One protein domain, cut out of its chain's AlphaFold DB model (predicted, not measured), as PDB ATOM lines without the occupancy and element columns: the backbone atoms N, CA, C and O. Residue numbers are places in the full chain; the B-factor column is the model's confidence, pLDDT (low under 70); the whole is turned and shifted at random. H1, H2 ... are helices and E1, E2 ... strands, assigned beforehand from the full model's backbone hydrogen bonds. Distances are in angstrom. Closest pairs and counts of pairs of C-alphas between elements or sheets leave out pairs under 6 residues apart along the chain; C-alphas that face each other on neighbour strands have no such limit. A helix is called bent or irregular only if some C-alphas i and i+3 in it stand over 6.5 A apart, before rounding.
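AT A GLANCE: This is residues 65 to 146 of the 168 residues of the protein "Hypothetical protein" of Chrysotila carterae (UniProt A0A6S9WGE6). A small two-stranded hairpin, E1 and E2, lies in the middle of the model, with helix H1 off toward one end and a helical hairpin, H2 and H3, toward the other. A long stretch without named elements, residues 78 to 104, loops from H1 back to E1, and its residues 81 to 82 pair beside E2. The printed part has 82 residues, with three named helices and two named strands in the order H1, E1, E2, H2, H3; the sheet, E1 - E2, is antiparallel. The class is mixed, helices and strands, with under half of the residues, 40 of 82, in named elements. The whole is only just compact, close to loose, with a radius of gyration of the C-alphas of 13.8 A and spans of 37 by 30 by 24 A.

IN THESE COORDINATES: H1, residues 66 to 77, begins with C-alpha 66 at (33.630, 31.829, 33.808) and is 15.6 A long. It is only just irregular: C-alphas 69 and 72 are 6.8 A apart. E1, residues 105 to 109, is 12.9 A long and begins with C-alpha 105 at (40.760, 38.224, 44.167). E2, residues 115 to 119, is 12.0 A long. H2, residues 121 to 131, is 15.2 A long. H3, residues 136 to 142, is 9.7 A long and ends with C-alpha 142 at (51.385, 34.074, 55.001).

HOW THE PARTS SIT: E1 and E2 form a hairpin of antiparallel strands, with 152 degrees between their directions. C-alphas 107 and 117 face each other at 4.4 A. N 108 and O 116 are within hydrogen-bond range at 2.8 A, as are N 116 and O 108 at 2.9 A. Residues 81 to 82 make a short parallel pairing with residues 115 to 116 of E2. The closest C-alphas of E2 and H2 are those of Ile 118 and Phe 124, 6.0 A apart; those of E1 and H2 are Val 106 and Phe 124, 6.8 A apart. H2 and H3 form a helical hairpin: they touch, with the closest C-alphas, those of Cys 125 and Ala 142, 4.4 A apart. They run opposite ways at a shallow tilt of 24 degrees. H1 is apart from E2, H2 and H3, and H3 is apart from E1 and E2. In H2 and H3 every O i to N i+4 pair is within hydrogen-bond range; in H1 it is 5 of 8.

THE WHOLE: The two C-alphas farthest apart are those of Thr 69 and Ser 134, 39.6 A. The printed part has no cut. The link from H1 to E1, 27 residues, is long; the links E1 to E2, E2 to H2 and H2 to H3 are tight. The mean pLDDT of the printed part is 85.5, and residues 87 to 96 and 144 to 146 are under 70.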
ATOM      1  N   LYS A  65      36.818  29.093  32.967       84.56
ATOM      2  CA  LYS A  65      36.570  30.163  31.991       84.56
ATOM      3  C   LYS A  65      35.653  31.261  32.539       84.56
ATOM      4  O   LYS A  65      35.905  32.437  32.311       84.56
ATOM      5  N   ALA A  66      34.637  30.886  33.322       88.44
ATOM      6  CA  ALA A  66      33.630  31.829  33.808       88.44
ATOM      7  C   ALA A  66      34.170  32.868  34.805       88.44
ATOM      8  O   ALA A  66      33.506  33.879  35.018       88.44
ATOM      9  N   TYR A  67      35.359  32.659  35.385       88.94
ATOM     10  CA  TYR A  67      35.957  33.629  36.303       88.94
ATOM     11  C   TYR A  67      36.199  34.973  35.615       88.94
ATOM     12  O   TYR A  67      35.666  35.986  36.051       88.94
ATOM     13  N   GLN A  68      36.928  34.982  34.498       87.94
ATOM     14  CA  GLN A  68      37.235  36.225  33.786       87.94
ATOM     15  C   GLN A  68      36.068  36.724  32.934       87.94
ATOM     16  O   GLN A  68      35.907  37.928  32.782       87.94
ATOM     17  N   THR A  69      35.264  35.820  32.368       88.50
ATOM     18  CA  THR A  69      34.255  36.199  31.365       88.50
ATOM     19  C   THR A  69      32.881  36.515  31.949       88.50
ATOM     20  O   THR A  69      32.069  37.109  31.252       88.50
ATOM     21  N   LYS A  70      32.576  36.075  33.178       89.50
ATOM     22  CA  LYS A  70      31.257  36.277  33.805       89.50
ATOM     23  C   LYS A  70      31.377  36.889  35.195       89.50
ATOM     24  O   LYS A  70      30.861  37.971  35.437       89.50
ATOM     25  N   PHE A  71      32.092  36.209  36.085       90.75
ATOM     26  CA  PHE A  71      32.136  36.570  37.497       90.75
ATOM     27  C   PHE A  71      32.862  37.887  37.749       90.75
ATOM     28  O   PHE A  71      32.323  38.764  38.403       90.75
ATOM     29  N   LEU A  72      34.070  38.048  37.211       89.44
ATOM     30  CA  LEU A  72      34.883  39.230  37.465       89.44
ATOM     31  C   LEU A  72      34.239  40.528  36.938       89.44
ATOM     32  O   LEU A  72      34.214  41.502  37.690       89.44
ATOM     33  N   PRO A  73      33.671  40.577  35.715       90.31
ATOM     34  CA  PRO A  73      32.889  41.730  35.273       90.31
ATOM     35  C   PRO A  73      31.703  42.036  36.192       90.31
ATOM     36  O   PRO A  73      31.495  43.195  36.539       90.31
ATOM     37  N   ALA A  74      30.964  41.010  36.625       90.81
ATOM     38  CA  ALA A  74      29.829  41.188  37.525       90.81
ATOM     39  C   ALA A  74      30.265  41.713  38.904       90.81
ATOM     40  O   ALA A  74      29.710  42.697  39.372       90.81
ATOM     41  N   LEU A  75      31.315  41.138  39.500       90.69
ATOM     42  CA  LEU A  75      31.877  41.570  40.783       90.69
ATOM     43  C   LEU A  75      32.336  43.041  40.741       90.69
ATOM     44  O   LEU A  75      32.109  43.798  41.681       90.69
ATOM     45  N   LYS A  76      32.952  43.465  39.630       88.81
ATOM     46  CA  LYS A  76      33.376  44.860  39.403       88.81
ATOM     47  C   LYS A  76      32.219  45.845  39.258       88.81
ATOM     48  O   LYS A  76      32.418  47.032  39.498       88.81
ATOM     49  N   ALA A  77      31.053  45.366  38.833       90.69
ATOM     50  CA  ALA A  77      29.845  46.170  38.694       90.69
ATOM     51  C   ALA A  77      29.052  46.285  40.005       90.69
ATOM     52  O   ALA A  77      28.108  47.070  40.076       90.69
ATOM     53  N   GLU A  78      29.403  45.511  41.035       89.38
ATOM     54  CA  GLU A  78      28.716  45.582  42.321       89.38
ATOM     55  C   GLU A  78      28.928  46.940  43.008       89.38
ATOM     56  O   GLU A  78      30.002  47.535  42.899       89.38
ATOM     57  N   PRO A  79      27.934  47.438  43.759       88.50
ATOM     58  CA  PRO A  79      28.075  48.665  44.529       88.50
ATOM     59  C   PRO A  79      28.855  48.437  45.837       88.50
ATOM     60  O   PRO A  79      29.114  47.301  46.259       88.50
ATOM     61  N   ASN A  80      29.146  49.540  46.533       87.81
ATOM     62  CA  ASN A  80      29.706  49.584  47.894       87.81
ATOM     63  C   ASN A  80      31.148  49.071  48.034       87.81
ATOM     64  O   ASN A  80      31.548  48.633  49.116       87.81
ATOM     65  N   TRP A  81      31.931  49.135  46.956       89.38
ATOM     66  CA  TRP A  81      33.382  49.005  47.037       89.38
ATOM     67  C   TRP A  81      33.991  50.248  47.679       89.38
ATOM     68  O   TRP A  81      33.776  51.365  47.214       89.38
ATOM     69  N   ASP A  82      34.774  50.042  48.731       86.12
ATOM     70  CA  ASP A  82      35.594  51.081  49.334       86.12
ATOM     71  C   ASP A  82      36.854  51.282  48.482       86.12
ATOM     72  O   ASP A  82      37.871  50.614  48.678       86.12
ATOM     73  N   GLU A  83      36.783  52.176  47.492       79.62
ATOM     74  CA  GLU A  83      37.899  52.434  46.569       79.62
ATOM     75  C   GLU A  83      39.173  52.913  47.301       79.62
ATOM     76  O   GLU A  83      40.272  52.710  46.788       79.62
ATOM     77  N   SER A  84      39.055  53.452  48.526       81.38
ATOM     78  CA  SER A  84      40.207  53.872  49.344       81.38
ATOM     79  C   SER A  84      41.061  52.703  49.844       81.38
ATOM     80  O   SER A  84      42.249  52.869  50.115       81.38
ATOM     81  N   THR A  85      40.478  51.504  49.917       76.81
ATOM     82  CA  THR A  85      41.168  50.290  50.379       76.81
ATOM     83  C   THR A  85      42.040  49.657  49.298       76.81
ATOM     84  O   THR A  85      42.828  48.753  49.570       76.81
ATOM     85  N   PHE A  86      41.951  50.146  48.057       76.38
ATOM     86  CA  PHE A  86      42.751  49.626  46.964       76.38
ATOM     87  C   PHE A  86      44.237  49.979  47.123       76.38
ATOM     88  O   PHE A  86      44.661  51.112  46.899       76.38
ATOM     89  N   ALA A  87      45.056  48.967  47.409       66.38
ATOM     90  CA  ALA A  87      46.506  49.077  47.340       66.38
ATOM     91  C   ALA A  87      47.009  48.727  45.930       66.38
ATOM     92  O   ALA A  87      46.927  47.581  45.476       66.38
ATOM     93  N   LYS A  88      47.571  49.716  45.227       66.44
ATOM     94  CA  LYS A  88      48.233  49.487  43.937       66.44
ATOM     95  C   LYS A  88      49.539  48.698  44.139       66.44
ATOM     96  O   LYS A  88      50.402  49.155  44.887       66.44
ATOM     97  N   PRO A  89      49.755  47.570  43.434       62.81
ATOM     98  CA  PRO A  89      51.041  46.876  43.466       62.81
ATOM     99  C   PRO A  89      52.159  47.726  42.870       62.81
ATOM    100  O   PRO A  89      52.016  48.267  41.770       62.81
ATOM    101  N   ALA A  90      53.302  47.779  43.557       55.03
ATOM    102  CA  ALA A  90      54.522  48.364  43.014       55.03
ATOM    103  C   ALA A  90      54.900  47.654  41.701       55.03
ATOM    104  O   ALA A  90      55.000  46.428  41.651       55.03
ATOM    105  N   GLY A  91      55.044  48.418  40.613       59.56
ATOM    106  CA  GLY A  91      55.332  47.881  39.275       59.56
ATOM    107  C   GLY A  91      54.179  47.107  38.613       59.56
ATOM    108  O   GLY A  91      54.368  46.518  37.551       59.56
ATOM    109  N   GLY A  92      52.984  47.087  39.212       61.16
ATOM    110  CA  GLY A  92      51.808  46.434  38.646       61.16
ATOM    111  C   GLY A  92      50.981  47.356  37.747       61.16
ATOM    112  O   GLY A  92      50.777  48.530  38.049       61.16
ATOM    113  N   GLY A  93      50.430  46.798  36.665       59.53
ATOM    114  CA  GLY A  93      49.537  47.511  35.738       59.53
ATOM    115  C   GLY A  93      48.098  47.716  36.236       59.53
ATOM    116  O   GLY A  93      47.264  48.176  35.471       59.53
ATOM    117  N   CYS A  94      47.779  47.352  37.481       67.00
ATOM    118  CA  CYS A  94      46.432  47.489  38.046       67.00
ATOM    119  C   CYS A  94      46.319  48.836  38.772       67.00
ATOM    120  O   CYS A  94      46.939  49.010  39.819       67.00
ATOM    121  N   THR A  95      45.569  49.789  38.221       65.62
ATOM    122  CA  THR A  95      45.412  51.143  38.785       65.62
ATOM    123  C   THR A  95      44.292  51.263  39.813       65.62
ATOM    124  O   THR A  95      44.391  52.099  40.703       65.62
ATOM    125  N   ASN A  96      43.268  50.416  39.724       69.75
ATOM    126  CA  ASN A  96      42.159  50.313  40.673       69.75
ATOM    127  C   ASN A  96      41.573  48.882  40.639       69.75
ATOM    128  O   ASN A  96      42.026  48.032  39.865       69.75
ATOM    129  N   PHE A  97      40.554  48.605  41.460       74.00
ATOM    130  CA  PHE A  97      39.875  47.302  41.483       74.00
ATOM    131  C   PHE A  97      39.219  46.944  40.133       74.00
ATOM    132  O   PHE A  97      39.273  45.791  39.692       74.00
ATOM    133  N   LYS A  98      38.657  47.938  39.435       76.94
ATOM    134  CA  LYS A  98      38.005  47.772  38.126       76.94
ATOM    135  C   LYS A  98      38.991  47.323  37.040       76.94
ATOM    136  O   LYS A  98      38.576  46.647  36.100       76.94
ATOM    137  N   ASP A  99      40.291  47.530  37.236       73.31
ATOM    138  CA  ASP A  99      41.350  47.087  36.321       73.31
ATOM    139  C   ASP A  99      41.956  45.719  36.691       73.31
ATOM    140  O   ASP A  99      42.817  45.200  35.977       73.31
ATOM    141  N   HIS A 100      41.506  45.078  37.778       75.94
ATOM    142  CA  HIS A 100      42.060  43.790  38.204       75.94
ATOM    143  C   HIS A 100      41.739  42.675  37.202       75.94
ATOM    144  O   HIS A 100      40.589  42.499  36.809       75.94
ATOM    145  N   THR A 101      42.730  41.879  36.798       78.25
ATOM    146  CA  THR A 101      42.556  40.790  35.808       78.25
ATOM    147  C   THR A 101      43.044  39.426  36.292       78.25
ATOM    148  O   THR A 101      42.832  38.411  35.620       78.25
ATOM    149  N   LYS A 102      43.714  39.388  37.448       82.50
ATOM    150  CA  LYS A 102      44.400  38.203  37.969       82.50
ATOM    151  C   LYS A 102      43.530  37.454  38.984       82.50
ATOM    152  O   LYS A 102      42.406  37.843  39.286       82.50
ATOM    153  N   ALA A 103      44.018  36.299  39.422       88.88
ATOM    154  CA  ALA A 103      43.385  35.468  40.439       88.88
ATOM    155  C   ALA A 103      44.437  35.015  41.471       88.88
ATOM    156  O   ALA A 103      45.586  34.771  41.078       88.88
ATOM    157  N   PRO A 104      44.060  34.809  42.745       94.19
ATOM    158  CA  PRO A 104      42.742  35.103  43.319       94.19
ATOM    159  C   PRO A 104      42.467  36.609  43.406       94.19
ATOM    160  O   PRO A 104      43.402  37.403  43.353       94.19
ATOM    161  N   ILE A 105      41.197  36.961  43.570       93.19
ATOM    162  CA  ILE A 105      40.760  38.224  44.167       93.19
ATOM    163  C   ILE A 105      40.282  37.913  45.576       93.19
ATOM    164  O   ILE A 105      39.502  36.978  45.775       93.19
ATOM    165  N   VAL A 106      40.758  38.705  46.529       94.75
ATOM    166  CA  VAL A 106      40.413  38.628  47.941       94.75
ATOM    167  C   VAL A 106      39.853  39.972  48.389       94.75
ATOM    168  O   VAL A 106      40.417  41.027  48.086       94.75
ATOM    169  N   TRP A 107      38.737  39.926  49.107       95.50
ATOM    170  CA  TRP A 107      38.098  41.090  49.711       95.50
ATOM    171  C   TRP A 107      37.421  40.703  51.023       95.50
ATOM    172  O   TRP A 107      37.192  39.522  51.296       95.50
ATOM    173  N   LEU A 108      37.116  41.710  51.834       96.94
ATOM    174  CA  LEU A 108      36.327  41.578  53.048       96.94
ATOM    175  C   LEU A 108      34.932  42.152  52.808       96.94
ATOM    176  O   LEU A 108      34.799  43.234  52.237       96.94
ATOM    177  N   GLU A 109      33.899  41.444  53.256       96.12
ATOM    178  CA  GLU A 109      32.532  41.968  53.320       96.12
ATOM    179  C   GLU A 109      32.122  42.174  54.774       96.12
ATOM    180  O   GLU A 109      32.328  41.308  55.628       96.12
ATOM    181  N   TYR A 110      31.518  43.326  55.039       96.38
ATOM    182  CA  TYR A 110      31.005  43.704  56.349       96.38
ATOM    183  C   TYR A 110      29.470  43.653  56.364       96.38
ATOM    184  O   TYR A 110      28.838  43.756  55.302       96.38
ATOM    185  N   PRO A 111      28.843  43.560  57.551       95.25
ATOM    186  CA  PRO A 111      27.407  43.754  57.693       95.25
ATOM    187  C   PRO A 111      26.983  45.089  57.062       95.25
ATOM    188  O   PRO A 111      27.685  46.093  57.178       95.25
ATOM    189  N   GLY A 112      25.859  45.090  56.343       90.81
ATOM    190  CA  GLY A 112      25.422  46.246  55.545       90.81
ATOM    191  C   GLY A 112      26.041  46.330  54.142       90.81
ATOM    192  O   GLY A 112      25.792  47.289  53.417       90.81
ATOM    193  N   GLY A 113      26.831  45.335  53.726       89.44
ATOM    194  CA  GLY A 113      27.250  45.163  52.331       89.44
ATOM    195  C   GLY A 113      28.445  46.013  51.888       89.44
ATOM    196  O   GLY A 113      28.745  46.035  50.687       89.44
ATOM    197  N   LYS A 114      29.131  46.688  52.826       93.19
ATOM    198  CA  LYS A 114      30.420  47.360  52.581       93.19
ATOM    199  C   LYS A 114      31.475  46.325  52.179       93.19
ATOM    200  O   LYS A 114      31.586  45.281  52.822       93.19
ATOM    201  N   LYS A 115      32.269  46.644  51.151       93.81
ATOM    202  CA  LYS A 115      33.336  45.779  50.627       93.81
ATOM    203  C   LYS A 115      34.683  46.480  50.689       93.81
ATOM    204  O   LYS A 115      34.828  47.590  50.187       93.81
ATOM    205  N   GLU A 116      35.665  45.808  51.267       93.50
ATOM    206  CA  GLU A 116      37.056  46.257  51.342       93.50
ATOM    207  C   GLU A 116      37.921  45.341  50.485       93.50
ATOM    208  O   GLU A 116      38.002  44.134  50.717       93.50
ATOM    209  N   TYR A 117      38.553  45.908  49.465       91.94
ATOM    210  CA  TYR A 117      39.389  45.144  48.558       91.94
ATOM    211  C   TYR A 117      40.763  44.915  49.187       91.94
ATOM    212  O   TYR A 117      41.480  45.865  49.476       91.94
ATOM    213  N   ILE A 118      41.148  43.648  49.352       92.38
ATOM    214  CA  ILE A 118      42.458  43.296  49.908       92.38
ATOM    215  C   ILE A 118      43.497  43.161  48.801       92.38
ATOM    216  O   ILE A 118      44.618  43.641  48.943       92.38
ATOM    217  N   GLY A 119      43.151  42.508  47.689       89.25
ATOM    218  CA  GLY A 119      44.103  42.284  46.606       89.25
ATOM    219  C   GLY A 119      44.100  40.872  46.050       89.25
ATOM    220  O   GLY A 119      43.113  40.143  46.113       89.25
ATOM    221  N   GLY A 120      45.243  40.490  45.484       90.06
ATOM    222  CA  GLY A 120      45.538  39.097  45.161       90.06
ATOM    223  C   GLY A 120      46.145  38.336  46.338       90.06
ATOM    224  O   GLY A 120      46.197  38.832  47.460       90.06
ATOM    225  N   ARG A 121      46.672  37.137  46.062       91.88
ATOM    226  CA  ARG A 121      47.303  36.270  47.074       91.88
ATOM    227  C   ARG A 121      48.409  36.984  47.855       91.88
ATOM    228  O   ARG A 121      48.404  36.909  49.074       91.88
ATOM    229  N   ASP A 122      49.313  37.694  47.177       89.06
ATOM    230  CA  ASP A 122      50.458  38.349  47.835       89.06
ATOM    231  C   ASP A 122      50.009  39.429  48.835       89.06
ATOM    232  O   ASP A 122      50.491  39.468  49.964       89.06
ATOM    233  N   PHE A 123      49.018  40.239  48.460       88.38
ATOM    234  CA  PHE A 123      48.438  41.252  49.344       88.38
ATOM    235  C   PHE A 123      47.660  40.647  50.504       88.38
ATOM    236  O   PHE A 123      47.716  41.164  51.614       88.38
ATOM    237  N   PHE A 124      46.945  39.545  50.267       93.50
ATOM    238  CA  PHE A 124      46.241  38.859  51.341       93.50
ATOM    239  C   PHE A 124      47.213  38.256  52.360       93.50
ATOM    240  O   PHE A 124      46.986  38.375  53.562       93.50
ATOM    241  N   CYS A 125      48.332  37.691  51.896       93.06
ATOM    242  CA  CYS A 125      49.424  37.262  52.763       93.06
ATOM    243  C   CYS A 125      50.012  38.436  53.562       93.06
ATOM    244  O   CYS A 125      50.144  38.339  54.778       93.06
ATOM    245  N   GLU A 126      50.327  39.559  52.912       91.75
ATOM    246  CA  GLU A 126      50.857  40.747  53.592       91.75
ATOM    247  C   GLU A 126      49.881  41.287  54.649       91.75
ATOM    248  O   GLU A 126      50.277  41.558  55.785       91.75
ATOM    249  N   TRP A 127      48.599  41.396  54.298       93.75
ATOM    250  CA  TRP A 127      47.535  41.812  55.207       93.75
ATOM    251  C   TRP A 127      47.436  40.882  56.417       93.75
ATOM    252  O   TRP A 127      47.438  41.355  57.553       93.75
ATOM    253  N   ALA A 128      47.414  39.564  56.194       95.94
ATOM    254  CA  ALA A 128      47.317  38.581  57.268       95.94
ATOM    255  C   ALA A 128      48.558  38.610  58.171       95.94
ATOM    256  O   ALA A 128      48.426  38.611  59.392       95.94
ATOM    257  N   GLY A 129      49.756  38.701  57.586       94.19
ATOM    258  CA  GLY A 129      51.010  38.784  58.333       94.19
ATOM    259  C   GLY A 129      51.100  40.035  59.207       94.19
ATOM    260  O   GLY A 129      51.590  39.959  60.329       94.19
ATOM    261  N   LYS A 130      50.578  41.177  58.737       94.44
ATOM    262  CA  LYS A 130      50.500  42.411  59.535       94.44
ATOM    263  C   LYS A 130      49.434  42.324  60.624       94.44
ATOM    264  O   LYS A 130      49.704  42.666  61.771       94.44
ATOM    265  N   LYS A 131      48.225  41.877  60.273       95.94
ATOM    266  CA  LYS A 131      47.081  41.834  61.193       95.94
ATOM    267  C   LYS A 131      47.271  40.825  62.325       95.94
ATOM    268  O   LYS A 131      46.849  41.089  63.446       95.94
ATOM    269  N   TYR A 132      47.919  39.700  62.036       96.19
ATOM    270  CA  TYR A 132      48.131  38.597  62.971       96.19
ATOM    271  C   TYR A 132      49.618  38.371  63.243       96.19
ATOM    272  O   TYR A 132      50.066  37.233  63.325       96.19
ATOM    273  N   ALA A 133      50.393  39.452  63.385       95.94
ATOM    274  CA  ALA A 133      51.846  39.388  63.565       95.94
ATOM    275  C   ALA A 133      52.295  38.550  64.782       95.94
ATOM    276  O   ALA A 133      53.422  38.062  64.809       95.94
ATOM    277  N   SER A 134      51.424  38.371  65.780       96.25
ATOM    278  CA  SER A 134      51.663  37.526  66.955       96.25
ATOM    279  C   SER A 134      51.293  36.050  66.758       96.25
ATOM    280  O   SER A 134      51.669  35.222  67.587       96.25
ATOM    281  N   ASP A 135      50.579  35.689  65.688       96.88
ATOM    282  CA  ASP A 135      50.186  34.308  65.412       96.88
ATOM    283  C   ASP A 135      51.202  33.630  64.489       96.88
ATOM    284  O   ASP A 135      51.194  33.800  63.268       96.88
ATOM    285  N   ALA A 136      52.078  32.823  65.086       96.19
ATOM    286  CA  ALA A 136      53.168  32.173  64.370       96.19
ATOM    287  C   ALA A 136      52.698  31.271  63.212       96.19
ATOM    288  O   ALA A 136      53.416  31.145  62.223       96.19
ATOM    289  N   GLU A 137      51.514  30.652  63.288       96.12
ATOM    290  CA  GLU A 137      51.016  29.784  62.214       96.12
ATOM    291  C   GLU A 137      50.476  30.600  61.042       96.12
ATOM    292  O   GLU A 137      50.775  30.282  59.888       96.12
ATOM    293  N   ILE A 138      49.736  31.679  61.326       95.88
ATOM    294  CA  ILE A 138      49.256  32.599  60.289       95.88
ATOM    295  C   ILE A 138      50.447  33.286  59.620       95.88
ATOM    296  O   ILE A 138      50.514  33.304  58.394       95.88
ATOM    297  N   VAL A 139      51.422  33.775  60.393       95.31
ATOM    298  CA  VAL A 139      52.647  34.392  59.857       95.31
ATOM    299  C   VAL A 139      53.450  33.392  59.032       95.31
ATOM    300  O   VAL A 139      53.904  33.734  57.943       95.31
ATOM    301  N   LYS A 140      53.592  32.142  59.491       94.06
ATOM    302  CA  LYS A 140      54.285  31.091  58.733       94.06
ATOM    303  C   LYS A 140      53.585  30.782  57.412       94.06
ATOM    304  O   LYS A 140      54.267  30.606  56.410       94.06
ATOM    305  N   LEU A 141      52.255  30.704  57.388       93.25
ATOM    306  CA  LEU A 141      51.504  30.407  56.166       93.25
ATOM    307  C   LEU A 141      51.455  31.611  55.210       93.25
ATOM    308  O   LEU A 141      51.585  31.440  53.998       93.25
ATOM    309  N   ALA A 142      51.330  32.823  55.751       92.88
ATOM    310  CA  ALA A 142      51.385  34.074  55.001       92.88
ATOM    311  C   ALA A 142      52.783  34.343  54.419       92.88
ATOM    312  O   ALA A 142      52.903  34.797  53.283       92.88
ATOM    313  N   GLY A 143      53.836  34.032  55.177       85.44
ATOM    314  CA  GLY A 143      55.238  34.127  54.765       85.44
ATOM    315  C   GLY A 143      55.776  32.883  54.054       85.44
ATOM    316  O   GLY A 143      56.939  32.882  53.647       85.44
ATOM    317  N   GLY A 144      54.956  31.832  53.922       64.81
ATOM    318  CA  GLY A 144      55.316  30.568  53.284       64.81
ATOM    319  C   GLY A 144      55.854  30.821  51.881       64.81
ATOM    320  O   GLY A 144      55.262  31.614  51.151       64.81
ATOM    321  N   GLU A 145      57.001  30.193  51.585       50.69
ATOM    322  CA  GLU A 145      57.941  30.471  50.489       50.69
ATOM    323  C   GLU A 145      57.358  31.258  49.310       50.69
ATOM    324  O   GLU A 145      56.317  30.893  48.755       50.69
ATOM    325  N   LYS A 146      58.092  32.313  48.906       51.94
ATOM    326  CA  LYS A 146      57.889  33.094  47.671       51.94
ATOM    327  C   LYS A 146      57.190  32.234  46.617       51.94
ATOM    328  O   LYS A 146      57.682  31.130  46.381       51.94
TER     329      LYS A 146